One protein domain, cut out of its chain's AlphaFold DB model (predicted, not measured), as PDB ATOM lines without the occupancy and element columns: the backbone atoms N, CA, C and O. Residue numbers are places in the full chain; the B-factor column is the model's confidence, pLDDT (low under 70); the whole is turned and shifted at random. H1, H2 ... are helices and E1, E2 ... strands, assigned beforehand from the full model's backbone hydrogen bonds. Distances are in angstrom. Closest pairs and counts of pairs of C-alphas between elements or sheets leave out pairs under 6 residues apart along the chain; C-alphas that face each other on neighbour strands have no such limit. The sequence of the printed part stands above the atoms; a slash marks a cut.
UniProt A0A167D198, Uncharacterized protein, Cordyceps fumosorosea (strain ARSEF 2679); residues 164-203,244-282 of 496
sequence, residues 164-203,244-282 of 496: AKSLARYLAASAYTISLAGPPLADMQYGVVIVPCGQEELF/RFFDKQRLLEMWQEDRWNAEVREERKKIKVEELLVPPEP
ATOM      1  N   ALA A 164      22.164 168.495  -3.932       61.84
ATOM      2  CA  ALA A 164      21.383 168.123  -2.755       61.84
ATOM      3  C   ALA A 164      22.158 167.206  -1.790       61.84
ATOM      4  O   ALA A 164      21.980 167.306  -0.580       61.84
ATOM      5  N   LYS A 165      23.078 166.368  -2.288       69.56
ATOM      6  CA  LYS A 165      23.933 165.506  -1.454       69.56
ATOM      7  C   LYS A 165      25.012 166.305  -0.719       69.56
ATOM      8  O   LYS A 165      25.371 165.975   0.411       69.56
ATOM      9  N   SER A 166      25.510 167.370  -1.339       65.50
ATOM     10  CA  SER A 166      26.402 168.349  -0.713       65.50
ATOM     11  C   SER A 166      25.659 169.234   0.290       65.50
ATOM     12  O   SER A 166      26.222 169.536   1.338       65.50
ATOM     13  N   LEU A 167      24.391 169.577   0.023       70.19
ATOM     14  CA  LEU A 167      23.527 170.275   0.978       70.19
ATOM     15  C   LEU A 167      23.255 169.397   2.200       70.19
ATOM     16  O   LEU A 167      23.603 169.796   3.302       70.19
ATOM     17  N   ALA A 168      22.748 168.174   2.016       65.88
ATOM     18  CA  ALA A 168      22.451 167.233   3.100       65.88
ATOM     19  C   ALA A 168      23.663 166.964   4.012       65.88
ATOM     20  O   ALA A 168      23.520 166.925   5.232       65.88
ATOM     21  N   ARG A 169      24.872 166.855   3.439       68.94
ATOM     22  CA  ARG A 169      26.129 166.777   4.207       68.94
ATOM     23  C   ARG A 169      26.402 168.027   5.040       68.94
ATOM     24  O   ARG A 169      26.863 167.894   6.166       68.94
ATOM     25  N   TYR A 170      26.143 169.214   4.492       70.06
ATOM     26  CA  TYR A 170      26.266 170.466   5.234       70.06
ATOM     27  C   TYR A 170      25.246 170.511   6.378       70.06
ATOM     28  O   TYR A 170      25.648 170.737   7.512       70.06
ATOM     29  N   LEU A 171      23.970 170.186   6.117       69.69
ATOM     30  CA  LEU A 171      22.917 170.170   7.143       69.69
ATOM     31  C   LEU A 171      23.287 169.217   8.295       69.69
ATOM     32  O   LEU A 171      23.292 169.622   9.453       69.69
ATOM     33  N   ALA A 172      23.678 167.978   7.973       68.56
ATOM     34  CA  ALA A 172      24.014 166.942   8.953       68.56
ATOM     35  C   ALA A 172      25.258 167.259   9.809       68.56
ATOM     36  O   ALA A 172      25.350 166.783  10.943       68.56
ATOM     37  N   ALA A 173      26.199 168.049   9.277       67.00
ATOM     38  CA  ALA A 173      27.384 168.527   9.991       67.00
ATOM     39  C   ALA A 173      27.156 169.853  10.744       67.00
ATOM     40  O   ALA A 173      27.978 170.231  11.575       67.00
ATOM     41  N   SER A 174      26.073 170.573  10.444       67.88
ATOM     42  CA  SER A 174      25.784 171.890  11.008       67.88
ATOM     43  C   SER A 174      25.073 171.803  12.366       67.88
ATOM     44  O   SER A 174      24.308 170.875  12.625       67.88
ATOM     45  N   ALA A 175      25.300 172.798  13.227       67.12
ATOM     46  CA  ALA A 175      24.622 172.953  14.518       67.12
ATOM     47  C   ALA A 175      23.315 173.774  14.404       67.12
ATOM     48  O   ALA A 175      22.987 174.558  15.293       67.12
ATOM     49  N   TYR A 176      22.596 173.630  13.285       59.16
ATOM     50  CA  TYR A 176      21.398 174.408  12.960       59.16
ATOM     51  C   TYR A 176      20.257 173.492  12.499       59.16
ATOM     52  O   TYR A 176      20.483 172.506  11.793       59.16
ATOM     53  N   THR A 177      19.025 173.842  12.864       55.09
ATOM     54  CA  THR A 177      17.832 173.020  12.633       55.09
ATOM     55  C   THR A 177      17.211 173.320  11.259       55.09
ATOM     56  O   THR A 177      16.712 174.411  10.987       55.09
ATOM     57  N   ILE A 178      17.333 172.329  10.364       60.41
ATOM     58  CA  ILE A 178      17.002 172.299   8.924       60.41
ATOM     59  C   ILE A 178      15.527 172.497   8.511       60.41
ATOM     60  O   ILE A 178      14.977 171.561   7.927       60.41
ATOM     61  N   SER A 179      14.862 173.631   8.757       54.94
ATOM     62  CA  SER A 179      13.444 173.767   8.361       54.94
ATOM     63  C   SER A 179      13.250 174.109   6.875       54.94
ATOM     64  O   SER A 179      13.681 175.156   6.384       54.94
ATOM     65  N   LEU A 180      12.560 173.220   6.151       60.84
ATOM     66  CA  LEU A 180      12.083 173.444   4.782       60.84
ATOM     67  C   LEU A 180      10.629 173.926   4.827       60.84
ATOM     68  O   LEU A 180       9.705 173.144   5.065       60.84
ATOM     69  N   ALA A 181      10.436 175.225   4.614       43.94
ATOM     70  CA  ALA A 181       9.147 175.881   4.791       43.94
ATOM     71  C   ALA A 181       8.235 175.690   3.565       43.94
ATOM     72  O   ALA A 181       8.411 176.340   2.535       43.94
ATOM     73  N   GLY A 182       7.222 174.832   3.724       48.97
ATOM     74  CA  GLY A 182       6.054 174.738   2.843       48.97
ATOM     75  C   GLY A 182       6.281 174.147   1.439       48.97
ATOM     76  O   GLY A 182       7.394 173.770   1.062       48.97
ATOM     77  N   PRO A 183       5.202 174.018   0.643       46.75
ATOM     78  CA  PRO A 183       5.317 173.867  -0.804       46.75
ATOM     79  C   PRO A 183       5.828 175.180  -1.437       46.75
ATOM     80  O   PRO A 183       5.600 176.248  -0.868       46.75
ATOM     81  N   PRO A 184       6.472 175.132  -2.619       51.59
ATOM     82  CA  PRO A 184       6.873 176.335  -3.348       51.59
ATOM     83  C   PRO A 184       5.726 177.333  -3.536       51.59
ATOM     84  O   PRO A 184       4.646 176.967  -4.007       51.59
ATOM     85  N   LEU A 185       6.015 178.607  -3.267       54.66
ATOM     86  CA  LEU A 185       5.290 179.713  -3.892       54.66
ATOM     87  C   LEU A 185       5.544 179.662  -5.407       54.66
ATOM     88  O   LEU A 185       6.576 179.148  -5.841       54.66
ATOM     89  N   ALA A 186       4.631 180.207  -6.217       53.69
ATOM     90  CA  ALA A 186       4.718 180.126  -7.682       53.69
ATOM     91  C   ALA A 186       6.081 180.587  -8.242       53.69
ATOM     92  O   ALA A 186       6.585 180.001  -9.202       53.69
ATOM     93  N   ASP A 187       6.693 181.571  -7.578       58.47
ATOM     94  CA  ASP A 187       7.928 182.238  -7.995       58.47
ATOM     95  C   ASP A 187       9.171 181.810  -7.179       58.47
ATOM     96  O   ASP A 187      10.293 182.192  -7.511       58.47
ATOM     97  N   MET A 188       9.011 180.987  -6.130       43.25
ATOM     98  CA  MET A 188      10.101 180.551  -5.240       43.25
ATOM     99  C   MET A 188      10.120 179.029  -5.064       43.25
ATOM    100  O   MET A 188       9.248 178.451  -4.420       43.25
ATOM    101  N   GLN A 189      11.157 178.373  -5.598       55.81
ATOM    102  CA  GLN A 189      11.200 176.907  -5.696       55.81
ATOM    103  C   GLN A 189      11.280 176.180  -4.343       55.81
ATOM    104  O   GLN A 189      10.674 175.120  -4.221       55.81
ATOM    105  N   TYR A 190      11.983 176.730  -3.343       46.28
ATOM    106  CA  TYR A 190      12.008 176.235  -1.955       46.28
ATOM    107  C   TYR A 190      12.368 177.371  -0.988       46.28
ATOM    108  O   TYR A 190      13.276 178.151  -1.279       46.28
ATOM    109  N   GLY A 191      11.714 177.431   0.176       58.72
ATOM    110  CA  GLY A 191      12.152 178.242   1.317       58.72
ATOM    111  C   GLY A 191      12.993 177.409   2.289       58.72
ATOM    112  O   GLY A 191      12.547 176.352   2.736       58.72
ATOM    113  N   VAL A 192      14.199 177.875   2.623       75.00
ATOM    114  CA  VAL A 192      15.077 177.247   3.627       75.00
ATOM    115  C   VAL A 192      15.244 178.221   4.785       75.00
ATOM    116  O   VAL A 192      15.796 179.301   4.590       75.00
ATOM    117  N   VAL A 193      14.790 177.840   5.978       72.00
ATOM    118  CA  VAL A 193      14.971 178.635   7.199       72.00
ATOM    119  C   VAL A 193      15.981 177.925   8.094       72.00
ATOM    120  O   VAL A 193      15.872 176.726   8.347       72.00
ATOM    121  N   ILE A 194      16.991 178.672   8.538       77.25
ATOM    122  CA  ILE A 194      18.118 178.171   9.326       77.25
ATOM    123  C   ILE A 194      18.039 178.809  10.712       77.25
ATOM    124  O   ILE A 194      18.240 180.013  10.835       77.25
ATOM    125  N   VAL A 195      17.769 178.005  11.742       74.00
ATOM    126  CA  VAL A 195      17.696 178.451  13.146       74.00
ATOM    127  C   VAL A 195      18.783 177.739  13.965       74.00
ATOM    128  O   VAL A 195      19.027 176.555  13.716       74.00
ATOM    129  N   PRO A 196      19.482 178.420  14.895       66.06
ATOM    130  CA  PRO A 196      20.460 177.780  15.776       66.06
ATOM    131  C   PRO A 196      19.836 176.684  16.646       66.06
ATOM    132  O   PRO A 196      18.716 176.837  17.127       66.06
ATOM    133  N   CYS A 197      20.585 175.606  16.888       58.75
ATOM    134  CA  CYS A 197      20.206 174.603  17.883       58.75
ATOM    135  C   CYS A 197      20.069 175.259  19.270       58.75
ATOM    136  O   CYS A 197      20.984 175.962  19.704       58.75
ATOM    137  N   GLY A 198      18.942 175.048  19.952       73.00
ATOM    138  CA  GLY A 198      18.591 175.719  21.208       73.00
ATOM    139  C   GLY A 198      17.807 177.028  21.037       73.00
ATOM    140  O   GLY A 198      17.595 177.735  22.020       73.00
ATOM    141  N   GLN A 199      17.381 177.371  19.817       73.50
ATOM    142  CA  GLN A 199      16.489 178.506  19.527       73.50
ATOM    143  C   GLN A 199      15.234 178.086  18.741       73.50
ATOM    144  O   GLN A 199      14.581 178.915  18.108       73.50
ATOM    145  N   GLU A 200      14.861 176.803  18.792       73.00
ATOM    146  CA  GLU A 200      13.712 176.231  18.078       73.00
ATOM    147  C   GLU A 200      12.381 176.942  18.378       73.00
ATOM    148  O   GLU A 200      11.512 176.979  17.509       73.00
ATOM    149  N   GLU A 201      12.229 177.572  19.550       73.00
ATOM    150  CA  GLU A 201      11.075 178.424  19.884       73.00
ATOM    151  C   GLU A 201      10.790 179.512  18.836       73.00
ATOM    152  O   GLU A 201       9.633 179.881  18.649       73.00
ATOM    153  N   LEU A 202      11.806 179.999  18.113       67.19
ATOM    154  CA  LEU A 202      11.642 181.000  17.051       67.19
ATOM    155  C   LEU A 202      10.828 180.489  15.844       67.19
ATOM    156  O   LEU A 202      10.400 181.299  15.029       67.19
ATOM    157  N   PHE A 203      10.591 179.175  15.724       65.69
ATOM    158  CA  PHE A 203       9.634 178.605  14.765       65.69
ATOM    159  C   PHE A 203       8.201 178.491  15.306       65.69
ATOM    160  O   PHE A 203       7.277 178.328  14.511       65.69
ATOM    161  N   ARG A 244       6.951 169.372   6.942       44.47
ATOM    162  CA  ARG A 244       7.676 168.101   6.990       44.47
ATOM    163  C   ARG A 244       8.946 168.283   7.800       44.47
ATOM    164  O   ARG A 244      10.010 168.531   7.242       44.47
ATOM    165  N   PHE A 245       8.814 168.141   9.113       46.41
ATOM    166  CA  PHE A 245       9.960 167.975   9.998       46.41
ATOM    167  C   PHE A 245      10.732 166.719   9.577       46.41
ATOM    168  O   PHE A 245      10.207 165.605   9.613       46.41
ATOM    169  N   PHE A 246      11.973 166.909   9.134       51.19
ATOM    170  CA  PHE A 246      12.895 165.820   8.842       51.19
ATOM    171  C   PHE A 246      13.811 165.628  10.044       51.19
ATOM    172  O   PHE A 246      14.744 166.402  10.248       51.19
ATOM    173  N   ASP A 247      13.545 164.584  10.825       70.44
ATOM    174  CA  ASP A 247      14.449 164.130  11.878       70.44
ATOM    175  C   ASP A 247      15.862 163.896  11.304       70.44
ATOM    176  O   ASP A 247      16.039 163.307  10.231       70.44
ATOM    177  N   LYS A 248      16.879 164.343  12.046       73.19
ATOM    178  CA  LYS A 248      18.296 164.099  11.766       73.19
ATOM    179  C   LYS A 248      18.588 162.604  11.613       73.19
ATOM    180  O   LYS A 248      19.348 162.238  10.716       73.19
ATOM    181  N   GLN A 249      17.947 161.751  12.414       74.50
ATOM    182  CA  GLN A 249      18.031 160.295  12.285       74.50
ATOM    183  C   GLN A 249      17.527 159.841  10.906       74.50
ATOM    184  O   GLN A 249      18.228 159.137  10.179       74.50
ATOM    185  N   ARG A 250      16.355 160.334  10.483       78.81
ATOM    186  CA  ARG A 250      15.740 159.972   9.199       78.81
ATOM    187  C   ARG A 250      16.537 160.462   7.985       78.81
ATOM    188  O   ARG A 250      16.587 159.779   6.962       78.81
ATOM    189  N   LEU A 251      17.196 161.619   8.090       75.94
ATOM    190  CA  LEU A 251      18.115 162.115   7.058       75.94
ATOM    191  C   LEU A 251      19.389 161.258   6.952       75.94
ATOM    192  O   LEU A 251      19.881 161.034   5.843       75.94
ATOM    193  N   LEU A 252      19.902 160.745   8.076       79.81
ATOM    194  CA  LEU A 252      21.029 159.807   8.093       79.81
ATOM    195  C   LEU A 252      20.646 158.451   7.481       79.81
ATOM    196  O   LEU A 252      21.407 157.933   6.664       79.81
ATOM    197  N   GLU A 253      19.466 157.915   7.802       84.62
ATOM    198  CA  GLU A 253      18.920 156.697   7.182       84.62
ATOM    199  C   GLU A 253      18.813 156.834   5.659       84.62
ATOM    200  O   GLU A 253      19.372 156.018   4.927       84.62
ATOM    201  N   MET A 254      18.168 157.901   5.170       80.94
ATOM    202  CA  MET A 254      18.047 158.159   3.731       80.94
ATOM    203  C   MET A 254      19.418 158.265   3.052       80.94
ATOM    204  O   MET A 254      19.603 157.738   1.957       80.94
ATOM    205  N   TRP A 255      20.404 158.901   3.690       88.50
ATOM    206  CA  TRP A 255      21.760 159.002   3.144       88.50
ATOM    207  C   TRP A 255      22.493 157.650   3.087       88.50
ATOM    208  O   TRP A 255      23.247 157.402   2.140       88.50
ATOM    209  N   GLN A 256      22.264 156.764   4.062       88.69
ATOM    210  CA  GLN A 256      22.788 155.394   4.049       88.69
ATOM    211  C   GLN A 256      22.101 154.538   2.974       88.69
ATOM    212  O   GLN A 256      22.790 153.857   2.214       88.69
ATOM    213  N   GLU A 257      20.776 154.629   2.838       89.56
ATOM    214  CA  GLU A 257      20.008 153.954   1.783       89.56
ATOM    215  C   GLU A 257      20.466 154.403   0.384       89.56
ATOM    216  O   GLU A 257      20.679 153.579  -0.506       89.56
ATOM    217  N   ASP A 258      20.703 155.700   0.183       85.12
ATOM    218  CA  ASP A 258      21.158 156.254  -1.096       85.12
ATOM    219  C   ASP A 258      22.621 155.873  -1.421       85.12
ATOM    220  O   ASP A 258      23.005 155.730  -2.589       85.12
ATOM    221  N   ARG A 259      23.445 155.651  -0.383       89.44
ATOM    222  CA  ARG A 259      24.797 155.085  -0.501       89.44
ATOM    223  C   ARG A 259      24.755 153.607  -0.888       89.44
ATOM    224  O   ARG A 259      25.382 153.243  -1.881       89.44
ATOM    225  N   TRP A 260      23.998 152.786  -0.165       91.75
ATOM    226  CA  TRP A 260      23.814 151.362  -0.465       91.75
ATOM    227  C   TRP A 260      23.272 151.159  -1.884       91.75
ATOM    228  O   TRP A 260      23.837 150.411  -2.680       91.75
ATOM    229  N   ASN A 261      22.245 151.922  -2.266       90.62
ATOM    230  CA  ASN A 261      21.700 151.895  -3.619       90.62
ATOM    231  C   ASN A 261      22.713 152.343  -4.689       90.62
ATOM    232  O   ASN A 261      22.591 151.922  -5.839       90.62
ATOM    233  N   ALA A 262      23.702 153.183  -4.358       88.31
ATOM    234  CA  ALA A 262      24.798 153.519  -5.268       88.31
ATOM    235  C   ALA A 262      25.820 152.379  -5.389       88.31
ATOM    236  O   ALA A 262      26.225 152.056  -6.503       88.31
ATOM    237  N   GLU A 263      26.180 151.729  -4.283       94.56
ATOM    238  CA  GLU A 263      27.089 150.576  -4.268       94.56
ATOM    239  C   GLU A 263      26.478 149.400  -5.068       94.56
ATOM    240  O   GLU A 263      27.099 148.924  -6.021       94.56
ATOM    241  N   VAL A 264      25.197 149.071  -4.848       90.62
ATOM    242  CA  VAL A 264      24.419 148.103  -5.658       90.62
ATOM    243  C   VAL A 264      24.332 148.507  -7.142       90.62
ATOM    244  O   VAL A 264      24.340 147.646  -8.027       90.62
ATOM    245  N   ARG A 265      24.260 149.810  -7.456       92.25
ATOM    246  CA  ARG A 265      24.279 150.305  -8.847       92.25
ATOM    247  C   ARG A 265      25.637 150.111  -9.523       92.25
ATOM    248  O   ARG A 265      25.648 149.827 -10.717       92.25
ATOM    249  N   GLU A 266      26.753 150.226  -8.806       93.06
ATOM    250  CA  GLU A 266      28.076 149.910  -9.361       93.06
ATOM    251  C   GLU A 266      28.295 148.397  -9.495       93.06
ATOM    252  O   GLU A 266      28.848 147.954 -10.497       93.06
ATOM    253  N   GLU A 267      27.807 147.574  -8.564       92.00
ATOM    254  CA  GLU A 267      27.878 146.111  -8.705       92.00
ATOM    255  C   GLU A 267      27.096 145.598  -9.916       92.00
ATOM    256  O   GLU A 267      27.627 144.814 -10.701       92.00
ATOM    257  N   ARG A 268      25.896 146.136 -10.164       89.25
ATOM    258  CA  ARG A 268      25.111 145.830 -11.374       89.25
ATOM    259  C   ARG A 268      25.792 146.235 -12.689       89.25
ATOM    260  O   ARG A 268      25.371 145.743 -13.729       89.25
ATOM    261  N   LYS A 269      26.822 147.095 -12.669       90.56
ATOM    262  CA  LYS A 269      27.668 147.391 -13.845       90.56
ATOM    263  C   LYS A 269      28.858 146.440 -13.996       90.56
ATOM    264  O   LYS A 269      29.409 146.362 -15.090       90.56
ATOM    265  N   LYS A 270      29.294 145.775 -12.917       88.94
ATOM    266  CA  LYS A 270      30.392 144.790 -12.955       88.94
ATOM    267  C   LYS A 270      29.942 143.484 -13.605       88.94
ATOM    268  O   LYS A 270      30.739 142.867 -14.302       88.94
ATOM    269  N   ILE A 271      28.683 143.094 -13.379       89.69
ATOM    270  CA  ILE A 271      28.054 141.933 -14.023       89.69
ATOM    271  C   ILE A 271      28.079 142.149 -15.535       89.69
ATOM    272  O   ILE A 271      27.475 143.100 -16.045       89.69
ATOM    273  N   LYS A 272      28.758 141.268 -16.267       89.00
ATOM    274  CA  LYS A 272      28.812 141.374 -17.724       89.00
ATOM    275  C   LYS A 272      27.497 140.918 -18.342       89.00
ATOM    276  O   LYS A 272      26.881 139.949 -17.905       89.00
ATOM    277  N   VAL A 273      27.111 141.551 -19.449       77.69
ATOM    278  CA  VAL A 273      25.978 141.078 -20.266       77.69
ATOM    279  C   VAL A 273      26.240 139.655 -20.783       77.69
ATOM    280  O   VAL A 273      25.311 138.867 -20.878       77.69
ATOM    281  N   GLU A 274      27.505 139.309 -21.031       80.25
ATOM    282  CA  GLU A 274      27.970 137.949 -21.342       80.25
ATOM    283  C   GLU A 274      27.578 136.935 -20.250       80.25
ATOM    284  O   GLU A 274      26.979 135.912 -20.559       80.25
ATOM    285  N   GLU A 275      27.826 137.243 -18.974       76.56
ATOM    286  CA  GLU A 275      27.520 136.370 -17.826       76.56
ATOM    287  C   GLU A 275      26.006 136.202 -17.611       76.56
ATOM    288  O   GLU A 275      25.554 135.142 -17.188       76.56
ATOM    289  N   LEU A 276      25.205 137.214 -17.966       71.56
ATOM    290  CA  LEU A 276      23.735 137.149 -17.966       71.56
ATOM    291  C   LEU A 276      23.144 136.436 -19.197       71.56
ATOM    292  O   LEU A 276      21.935 136.185 -19.235       71.56
ATOM    293  N   LEU A 277      23.970 136.145 -20.206       76.88
ATOM    294  CA  LEU A 277      23.598 135.421 -21.424       76.88
ATOM    295  C   LEU A 277      24.118 133.980 -21.453       76.88
ATOM    296  O   LEU A 277      23.613 133.202 -22.264       76.88
ATOM    297  N   VAL A 278      25.049 133.601 -20.568       71.75
ATOM    298  CA  VAL A 278      25.341 132.190 -20.276       71.75
ATOM    299  C   VAL A 278      24.049 131.547 -19.758       71.75
ATOM    300  O   VAL A 278      23.547 131.950 -18.704       71.75
ATOM    301  N   PRO A 279      23.460 130.574 -20.474       71.00
ATOM    302  CA  PRO A 279      22.310 129.856 -19.954       71.00
ATOM    303  C   PRO A 279      22.756 129.001 -18.759       71.00
ATOM    304  O   PRO A 279      23.859 128.457 -18.803       71.00
ATOM    305  N   PRO A 280      21.935 128.837 -17.704       62.84
ATOM    306  CA  PRO A 280      22.281 127.936 -16.613       62.84
ATOM    307  C   PRO A 280      22.421 126.510 -17.161       62.84
ATOM    308  O   PRO A 280      21.462 125.951 -17.696       62.84
ATOM    309  N   GLU A 281      23.627 125.953 -17.068       68.44
ATOM    310  CA  GLU A 281      23.918 124.587 -17.501       68.44
ATOM    311  C   GLU A 281      23.550 123.543 -16.428       68.44
ATOM    312  O   GLU A 281      23.606 123.841 -15.231       68.44
ATOM    313  N   PRO A 282      23.243 122.298 -16.839       60.81
ATOM    314  CA  PRO A 282      23.038 121.865 -18.221       60.81
ATOM    315  C   PRO A 282      21.623 122.208 -18.713       60.81
ATOM    316  O   PRO A 282      20.651 122.122 -17.962       60.81
TER     317      PRO A 282
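This is residues 164 to 203 and 244 to 282 of the 496 residues of an uncharacterized protein of Cordyceps fumosorosea (strain ARSEF 2679) (UniProt A0A167D198). Look for a small body, the hairpin E1 and E2 with the short helices H1 and H2 near it, from which the long helix H3 reaches out as an arm that makes the length. Residues 184 to 189, and 259 to 282, stick out. The 79 printed residues, with H1, E1, E2, H2, H3 in that order and an antiparallel sheet E1 - E2, are mixed in class and extended, with radius of gyration of the C-alphas 20.5 A and spans of 70 by 31 by 18 A.

Start at H1, residues 164 to 173; it touches H3, residues 248 to 270, through residues 248 to 252 alone, closest at C-alphas 172 and 248, 7.0 A, at a steep tilt of 44 degrees, opposite ways. Next, E1, residues 176 to 181, and E2, residues 191 to 196, form an antiparallel hairpin at 155 degrees; N 177 and O 195 are within hydrogen-bond range at 2.8 A. H2, residues 200 to 203, is apart from H1 and H3. Every O i to N i+4 pair is within hydrogen-bond range in H1, 18 of 19 in H3; H2 is too short for one.

Find C-alpha 164 at (21.383, 168.123, -2.755); H1 runs 14.1 A, E1 14.8 A, E2 16.7 A and H2 5.8 A. From C-alpha 248 at (18.296, 164.099, 11.766), H3 runs 33.6 A to C-alpha 270 at (30.392, 144.790, -12.955).

The farthest C-alphas, 202 and 282, are 69.8 A apart. Residues 204 to 243 are cut out, C-alphas 203 and 244 being 13.2 A apart; no link printed whole is long. Mean pLDDT of the printed part is 71.1, with 36 residues under 70, among them 171 to 191.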